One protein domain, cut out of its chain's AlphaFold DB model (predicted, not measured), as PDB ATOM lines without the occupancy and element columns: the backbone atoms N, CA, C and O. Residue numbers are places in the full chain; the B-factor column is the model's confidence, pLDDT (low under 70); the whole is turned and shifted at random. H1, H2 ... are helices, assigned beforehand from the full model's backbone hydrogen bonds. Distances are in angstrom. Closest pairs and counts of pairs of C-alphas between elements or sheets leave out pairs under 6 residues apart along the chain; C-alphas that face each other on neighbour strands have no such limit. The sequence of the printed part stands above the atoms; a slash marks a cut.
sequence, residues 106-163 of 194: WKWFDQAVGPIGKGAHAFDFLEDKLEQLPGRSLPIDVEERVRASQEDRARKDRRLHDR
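This is residues 106 to 163 of the 194 residues of an uncharacterized protein of Luteitalea pratensis (UniProt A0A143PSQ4). Three helices make a loose, open shape with few contacts: the long helix H3 starts partway along H2 and slants away from it at 46 degrees, running the opposite way, and a short helix, H1, folds back beside the first part of H2 as a helical hairpin. H3 begins beside residues 120 to 124 of H2, after a loop that leaves the far end of H2 and comes back, and residues 147 to 163 stick out as an arm that makes much of the length. The printed part has 58 residues with three named helices, in the order H1, H2, H3, and no named strand; the class is all helix. The whole is loose, with a radius of gyration of the C-alphas of 14.9 A, and the C-alphas span 50 by 25 by 12 A.

Start with H1, residues 106 to 113, and go on through Gly 114, a tight link, into H2, residues 115 to 131. The two touch and form a helical hairpin; their closest C-alphas, those of Asp 110 and Gly 117, are 4.3 A apart. H2 touches H1 with residues 116 to 121 alone. They run opposite ways at a shallow tilt of 34 degrees, only just short of steep. Next look at H3, residues 142 to 162, which only just touches H2, with 3 pairs of C-alphas within 8 A. The closest C-alphas here are those of Asp 124 and Val 142, 6.0 A apart. H2 touches H3 with residues 120 to 124 alone, and H3 touches H2 with residues 142 to 143 alone. H2 and H3 run opposite ways at a steep tilt of 46 degrees. H1 and H3 are apart. In H1, H2 and H3 every O i to N i+4 pair is within hydrogen-bond range.

Find C-alpha 106 at (-13.451, 12.809, -24.005), where H1 begins; its 8 residues run to Val 113. H2 begins at C-alpha 115, at (-16.725, 4.994, -32.799), and its 17 residues cover 24.6 A from first to last C-alpha. H3, the longest helix with 21 residues, covers 30.4 A and ends at C-alpha 162, at (-14.943, -8.907, -1.696).

The two C-alphas farthest apart are those of Pro 134 and Arg 163, at 50.2 A. The printed part has no cut. The link from H2 to H3, 10 residues, is short but not tight, and within it residues 132 to 137 stand free. Residues 111 to 116, of which 111 to 113 belong to H1, and residues 147 to 163, of which 147 to 162 belong to H3, stand free too. The mean pLDDT of the printed part is 72.9; look for values under 70 at residues 130 to 131, 133 to 140, 142, 157 and 161 to 163.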
ATOM      1  N   TRP A 106     -12.893  13.159 -22.699       84.00
ATOM      2  CA  TRP A 106     -13.451  12.809 -24.005       84.00
ATOM      3  C   TRP A 106     -12.426  12.200 -24.961       84.00
ATOM      4  O   TRP A 106     -12.691  11.198 -25.620       84.00
ATOM      5  N   LYS A 107     -11.193  12.711 -24.966       83.88
ATOM      6  CA  LYS A 107     -10.114  12.157 -25.794       83.88
ATOM      7  C   LYS A 107      -9.689  10.765 -25.335       83.88
ATOM      8  O   LYS A 107      -9.323   9.925 -26.163       83.88
ATOM      9  N   TRP A 108      -9.697  10.519 -24.026       85.94
ATOM     10  CA  TRP A 108      -9.490   9.185 -23.472       85.94
ATOM     11  C   TRP A 108     -10.655   8.252 -23.841       85.94
ATOM     12  O   TRP A 108     -10.418   7.139 -24.317       85.94
ATOM     13  N   PHE A 109     -11.894   8.720 -23.691       81.50
ATOM     14  CA  PHE A 109     -13.116   7.960 -23.945       81.50
ATOM     15  C   PHE A 109     -13.248   7.558 -25.421       81.50
ATOM     16  O   PHE A 109     -13.475   6.387 -25.728       81.50
ATOM     17  N   ASP A 110     -12.976   8.483 -26.342       84.62
ATOM     18  CA  ASP A 110     -12.966   8.248 -27.790       84.62
ATOM     19  C   ASP A 110     -11.964   7.160 -28.196       84.62
ATOM     20  O   ASP A 110     -12.226   6.340 -29.080       84.62
ATOM     21  N   GLN A 111     -10.803   7.116 -27.542       81.38
ATOM     22  CA  GLN A 111      -9.786   6.095 -27.797       81.38
ATOM     23  C   GLN A 111     -10.162   4.739 -27.191       81.38
ATOM     24  O   GLN A 111      -9.958   3.703 -27.832       81.38
ATOM     25  N   ALA A 112     -10.715   4.744 -25.976       79.00
ATOM     26  CA  ALA A 112     -11.097   3.537 -25.252       79.00
ATOM     27  C   ALA A 112     -12.292   2.826 -25.905       79.00
ATOM     28  O   ALA A 112     -12.282   1.604 -26.053       79.00
ATOM     29  N   VAL A 113     -13.302   3.595 -26.317       77.62
ATOM     30  CA  VAL A 113     -14.601   3.086 -26.779       77.62
ATOM     31  C   VAL A 113     -14.728   3.144 -28.309       77.62
ATOM     32  O   VAL A 113     -15.547   2.444 -28.908       77.62
ATOM     33  N   GLY A 114     -13.871   3.911 -28.987       79.06
ATOM     34  CA  GLY A 114     -13.826   3.968 -30.444       79.06
ATOM     35  C   GLY A 114     -15.002   4.753 -31.040       79.06
ATOM     36  O   GLY A 114     -15.318   5.832 -30.546       79.06
ATOM     37  N   PRO A 115     -15.651   4.263 -32.118       77.19
ATOM     38  CA  PRO A 115     -16.725   4.994 -32.799       77.19
ATOM     39  C   PRO A 115     -17.903   5.365 -31.891       77.19
ATOM     40  O   PRO A 115     -18.458   6.450 -32.027       77.19
ATOM     41  N   ILE A 116     -18.247   4.491 -30.942       76.62
ATOM     42  CA  ILE A 116     -19.317   4.749 -29.969       76.62
ATOM     43  C   ILE A 116     -18.928   5.908 -29.039       76.62
ATOM     44  O   ILE A 116     -19.770   6.748 -28.740       76.62
ATOM     45  N   GLY A 117     -17.653   5.989 -28.637       75.06
ATOM     46  CA  GLY A 117     -17.145   7.098 -27.826       75.06
ATOM     47  C   GLY A 117     -17.304   8.440 -28.536       75.06
ATOM     48  O   GLY A 117     -17.923   9.350 -27.992       75.06
ATOM     49  N   LYS A 118     -16.891   8.492 -29.809       79.75
ATOM     50  CA  LYS A 118     -17.031   9.692 -30.647       79.75
ATOM     51  C   LYS A 118     -18.483  10.126 -30.822       79.75
ATOM     52  O   LYS A 118     -18.757  11.318 -30.875       79.75
ATOM     53  N   GLY A 119     -19.401   9.165 -30.939       77.75
ATOM     54  CA  GLY A 119     -20.833   9.444 -31.035       77.75
ATOM     55  C   GLY A 119     -21.384  10.091 -29.764       77.75
ATOM     56  O   GLY A 119     -22.118  11.067 -29.856       77.75
ATOM     57  N   ALA A 120     -20.987   9.589 -28.591       75.00
ATOM     58  CA  ALA A 120     -21.379  10.177 -27.312       75.00
ATOM     59  C   ALA A 120     -20.797  11.586 -27.124       75.00
ATOM     60  O   ALA A 120     -21.532  12.495 -26.768       75.00
ATOM     61  N   HIS A 121     -19.517  11.785 -27.446       80.69
ATOM     62  CA  HIS A 121     -18.870  13.098 -27.373       80.69
ATOM     63  C   HIS A 121     -19.512  14.122 -28.329       80.69
ATOM     64  O   HIS A 121     -19.711  15.279 -27.980       80.69
ATOM     65  N   ALA A 122     -19.881  13.702 -29.544       75.12
ATOM     66  CA  ALA A 122     -20.585  14.573 -30.485       75.12
ATOM     67  C   ALA A 122     -21.999  14.942 -30.007       75.12
ATOM     68  O   ALA A 122     -22.480  16.029 -30.321       75.12
ATOM     69  N   PHE A 123     -22.664  14.040 -29.281       78.12
ATOM     70  CA  PHE A 123     -23.977  14.295 -28.700       78.12
ATOM     71  C   PHE A 123     -23.891  15.272 -27.518       78.12
ATOM     72  O   PHE A 123     -24.666  16.218 -27.494       78.12
ATOM     73  N   ASP A 124     -22.890  15.127 -26.651       77.12
ATOM     74  CA  ASP A 124     -22.575  16.071 -25.565       77.12
ATOM     75  C   ASP A 124     -22.344  17.496 -26.106       77.12
ATOM     76  O   ASP A 124     -22.988  18.459 -25.702       77.12
ATOM     77  N   PHE A 125     -21.543  17.625 -27.170       76.56
ATOM     78  CA  PHE A 125     -21.348  18.914 -27.840       76.56
ATOM     79  C   PHE A 125     -22.642  19.484 -28.452       76.56
ATOM     80  O   PHE A 125     -22.812  20.701 -28.560       76.56
ATOM     81  N   LEU A 126     -23.549  18.619 -28.913       75.50
ATOM     82  CA  LEU A 126     -24.842  19.045 -29.440       75.50
ATOM     83  C   LEU A 126     -25.758  19.536 -28.310       75.50
ATOM     84  O   LEU A 126     -26.477  20.513 -28.515       75.50
ATOM     85  N   GLU A 127     -25.711  18.898 -27.141       73.00
ATOM     86  CA  GLU A 127     -26.416  19.331 -25.934       73.00
ATOM     87  C   GLU A 127     -25.924  20.705 -25.478       73.00
ATOM     88  O   GLU A 127     -26.741  21.620 -25.401       73.00
ATOM     89  N   ASP A 128     -24.610  20.923 -25.377       78.12
ATOM     90  CA  ASP A 128     -24.022  22.237 -25.062       78.12
ATOM     91  C   ASP A 128     -24.511  23.353 -26.005       78.12
ATOM     92  O   ASP A 128     -24.699  24.514 -25.620       78.12
ATOM     93  N   LYS A 129     -24.698  23.022 -27.289       76.75
ATOM     94  CA  LYS A 129     -25.210  23.961 -28.299       76.75
ATOM     95  C   LYS A 129     -26.705  24.203 -28.170       76.75
ATOM     96  O   LYS A 129     -27.157  25.309 -28.462       76.75
ATOM     97  N   LEU A 130     -27.460  23.193 -27.755       67.56
ATOM     98  CA  LEU A 130     -28.889  23.304 -27.491       67.56
ATOM     99  C   LEU A 130     -29.161  24.077 -26.194       67.56
ATOM    100  O   LEU A 130     -30.118  24.843 -26.165       67.56
ATOM    101  N   GLU A 131     -28.310  23.954 -25.175       66.81
ATOM    102  CA  GLU A 131     -28.396  24.727 -23.927       66.81
ATOM    103  C   GLU A 131     -28.135  26.225 -24.137       66.81
ATOM    104  O   GLU A 131     -28.728  27.071 -23.469       66.81
ATOM    105  N   GLN A 132     -27.301  26.577 -25.120       70.88
ATOM    106  CA  GLN A 132     -27.070  27.970 -25.523       70.88
ATOM    107  C   GLN A 132     -28.283  28.608 -26.224       70.88
ATOM    108  O   GLN A 132     -28.296  29.824 -26.428       70.88
ATOM    109  N   LEU A 133     -29.306  27.825 -26.593       69.25
ATOM    110  CA  LEU A 133     -30.548  28.353 -27.153       69.25
ATOM    111  C   LEU A 133     -31.532  28.690 -26.018       69.25
ATOM    112  O   LEU A 133     -31.982  27.797 -25.297       69.25
ATOM    113  N   PRO A 134     -31.927  29.966 -25.859       49.69
ATOM    114  CA  PRO A 134     -32.835  30.361 -24.792       49.69
ATOM    115  C   PRO A 134     -34.214  29.715 -24.989       49.69
ATOM    116  O   PRO A 134     -34.855  29.897 -26.023       49.69
ATOM    117  N   GLY A 135     -34.689  28.983 -23.975       57.50
ATOM    118  CA  GLY A 135     -36.085  28.536 -23.886       57.50
ATOM    119  C   GLY A 135     -36.347  27.030 -23.980       57.50
ATOM    120  O   GLY A 135     -37.509  26.646 -24.104       57.50
ATOM    121  N   ARG A 136     -35.332  26.158 -23.897       51.50
ATOM    122  CA  ARG A 136     -35.553  24.707 -23.763       51.50
ATOM    123  C   ARG A 136     -34.835  24.129 -22.551       51.50
ATOM    124  O   ARG A 136     -33.625  24.228 -22.428       51.50
ATOM    125  N   SER A 137     -35.604  23.490 -21.675       47.97
ATOM    126  CA  SER A 137     -35.102  22.639 -20.602       47.97
ATOM    127  C   SER A 137     -34.793  21.251 -21.163       47.97
ATOM    128  O   SER A 137     -35.713  20.462 -21.396       47.97
ATOM    129  N   LEU A 138     -33.524  20.936 -21.374       57.16
ATOM    130  CA  LEU A 138     -33.073  19.560 -21.556       57.16
ATOM    131  C   LEU A 138     -31.958  19.316 -20.545       57.16
ATOM    132  O   LEU A 138     -30.922  19.949 -20.673       57.16
ATOM    133  N   PRO A 139     -32.151  18.442 -19.543       53.75
ATOM    134  CA  PRO A 139     -31.055  18.022 -18.698       53.75
ATOM    135  C   PRO A 139     -30.812  16.537 -18.943       53.75
ATOM    136  O   PRO A 139     -31.425  15.671 -18.311       53.75
ATOM    137  N   ILE A 140     -29.929  16.230 -19.882       58.62
ATOM    138  CA  ILE A 140     -29.203  14.968 -19.832       58.62
ATOM    139  C   ILE A 140     -27.737  15.358 -19.937       58.62
ATOM    140  O   ILE A 140     -27.210  15.452 -21.024       58.62
ATOM    141  N   ASP A 141     -27.087  15.605 -18.802       71.81
ATOM    142  CA  ASP A 141     -25.628  15.697 -18.769       71.81
ATOM    143  C   ASP A 141     -25.081  14.291 -19.077       71.81
ATOM    144  O   ASP A 141     -25.084  13.374 -18.238       71.81
ATOM    145  N   VAL A 142     -24.747  14.065 -20.349       69.00
ATOM    146  CA  VAL A 142     -24.278  12.769 -20.833       69.00
ATOM    147  C   VAL A 142     -22.905  12.451 -20.260       69.00
ATOM    148  O   VAL A 142     -22.661  11.280 -19.941       69.00
ATOM    149  N   GLU A 143     -22.040  13.448 -20.053       72.31
ATOM    150  CA  GLU A 143     -20.757  13.251 -19.384       72.31
ATOM    151  C   GLU A 143     -20.954  12.712 -17.960       72.31
ATOM    152  O   GLU A 143     -20.401  11.660 -17.610       72.31
ATOM    153  N   GLU A 144     -21.784  13.374 -17.150       77.19
ATOM    154  CA  GLU A 144     -22.071  12.973 -15.772       77.19
ATOM    155  C   GLU A 144     -22.704  11.578 -15.725       77.19
ATOM    156  O   GLU A 144     -22.287  10.719 -14.939       77.19
ATOM    157  N   ARG A 145     -23.646  11.285 -16.628       78.25
ATOM    158  CA  ARG A 145     -24.309   9.975 -16.690       78.25
ATOM    159  C   ARG A 145     -23.359   8.848 -17.086       78.25
ATOM    160  O   ARG A 145     -23.433   7.745 -16.529       78.25
ATOM    161  N   VAL A 146     -22.471   9.087 -18.051       74.88
ATOM    162  CA  VAL A 146     -21.454   8.106 -18.455       74.88
ATOM    163  C   VAL A 146     -20.453   7.895 -17.324       74.88
ATOM    164  O   VAL A 146     -20.117   6.743 -17.026       74.88
ATOM    165  N   ARG A 147     -20.021   8.969 -16.653       75.50
ATOM    166  CA  ARG A 147     -19.115   8.908 -15.501       75.50
ATOM    167  C   ARG A 147     -19.727   8.096 -14.357       75.50
ATOM    168  O   ARG A 147     -19.111   7.126 -13.917       75.50
ATOM    169  N   ALA A 148     -20.970   8.386 -13.974       78.56
ATOM    170  CA  ALA A 148     -21.702   7.646 -12.946       78.56
ATOM    171  C   ALA A 148     -21.849   6.151 -13.293       78.56
ATOM    172  O   ALA A 148     -21.611   5.280 -12.456       78.56
ATOM    173  N   SER A 149     -22.155   5.827 -14.555       75.75
ATOM    174  CA  SER A 149     -22.272   4.435 -15.022       75.75
ATOM    175  C   SER A 149     -20.950   3.658 -14.922       75.75
ATOM    176  O   SER A 149     -20.936   2.472 -14.568       75.75
ATOM    177  N   GLN A 150     -19.817   4.313 -15.203       76.00
ATOM    178  CA  GLN A 150     -18.491   3.705 -15.042       76.00
ATOM    179  C   GLN A 150     -18.126   3.510 -13.564       76.00
ATOM    180  O   GLN A 150     -17.588   2.459 -13.199       76.00
ATOM    181  N   GLU A 151     -18.455   4.471 -12.701       76.38
ATOM    182  CA  GLU A 151     -18.239   4.362 -11.254       76.38
ATOM    183  C   GLU A 151     -19.065   3.232 -10.628       76.38
ATOM    184  O   GLU A 151     -18.534   2.440  -9.841       76.38
ATOM    185  N   ASP A 152     -20.328   3.080 -11.029       77.50
ATOM    186  CA  ASP A 152     -21.199   1.998 -10.563       77.50
ATOM    187  C   ASP A 152     -20.684   0.616 -10.974       77.50
ATOM    188  O   ASP A 152     -20.697  -0.324 -10.168       77.50
ATOM    189  N   ARG A 153     -20.161   0.478 -12.200       73.19
ATOM    190  CA  ARG A 153     -19.491  -0.759 -12.638       73.19
ATOM    191  C   ARG A 153     -18.257  -1.050 -11.794       73.19
ATOM    192  O   ARG A 153     -18.141  -2.154 -11.264       73.19
ATOM    193  N   ALA A 154     -17.392  -0.058 -11.583       71.69
ATOM    194  CA  ALA A 154     -16.206  -0.212 -10.741       71.69
ATOM    195  C   ALA A 154     -16.570  -0.592  -9.292       71.69
ATOM    196  O   ALA A 154     -15.879  -1.389  -8.651       71.69
ATOM    197  N   ARG A 155     -17.678  -0.058  -8.767       77.56
ATOM    198  CA  ARG A 155     -18.209  -0.402  -7.442       77.56
ATOM    199  C   ARG A 155     -18.728  -1.837  -7.389       77.56
ATOM    200  O   ARG A 155     -18.486  -2.537  -6.404       77.56
ATOM    201  N   LYS A 156     -19.437  -2.282  -8.428       77.88
ATOM    202  CA  LYS A 156     -19.962  -3.649  -8.535       77.88
ATOM    203  C   LYS A 156     -18.834  -4.677  -8.633       77.88
ATOM    204  O   LYS A 156     -18.896  -5.688  -7.938       77.88
ATOM    205  N   ASP A 157     -17.785  -4.378  -9.392       69.81
ATOM    206  CA  ASP A 157     -16.607  -5.240  -9.516       69.81
ATOM    207  C   ASP A 157     -15.871  -5.404  -8.179       69.81
ATOM    208  O   ASP A 157     -15.518  -6.525  -7.809       69.81
ATOM    209  N   ARG A 158     -15.721  -4.330  -7.384       71.12
ATOM    210  CA  ARG A 158     -15.173  -4.446  -6.015       71.12
ATOM    211  C   ARG A 158     -16.022  -5.351  -5.128       71.12
ATOM    212  O   ARG A 158     -15.485  -6.229  -4.467       71.12
ATOM    213  N   ARG A 159     -17.353  -5.202  -5.159       76.31
ATOM    214  CA  ARG A 159     -18.260  -6.068  -4.381       76.31
ATOM    215  C   ARG A 159     -18.158  -7.538  -4.789       76.31
ATOM    216  O   ARG A 159     -18.303  -8.407  -3.934       76.31
ATOM    217  N   LEU A 160     -17.942  -7.819  -6.074       72.25
ATOM    218  CA  LEU A 160     -17.712  -9.181  -6.560       72.25
ATOM    219  C   LEU A 160     -16.374  -9.738  -6.061       72.25
ATOM    220  O   LEU A 160     -16.308 -10.914  -5.709       72.25
ATOM    221  N   HIS A 161     -15.340  -8.899  -5.977       65.06
ATOM    222  CA  HIS A 161     -14.039  -9.286  -5.436       65.06
ATOM    223  C   HIS A 161     -14.102  -9.571  -3.923       65.06
ATOM    224  O   HIS A 161     -13.568 -10.579  -3.465       65.06
ATOM    225  N   ASP A 162     -14.822  -8.750  -3.154       68.44
ATOM    226  CA  ASP A 162     -14.943  -8.907  -1.696       68.44
ATOM    227  C   ASP A 162     -15.840 -10.089  -1.287       68.44
ATOM    228  O   ASP A 162     -15.658 -10.679  -0.224       68.44
ATOM    229  N   ARG A 163     -16.794 -10.490  -2.141       63.84
ATOM    230  CA  ARG A 163     -17.652 -11.666  -1.901       63.84
ATOM    231  C   ARG A 163     -16.980 -13.010  -2.188       63.84
ATOM    232  O   ARG A 163     -17.631 -14.039  -2.025       63.84
TER     233      ARG A 163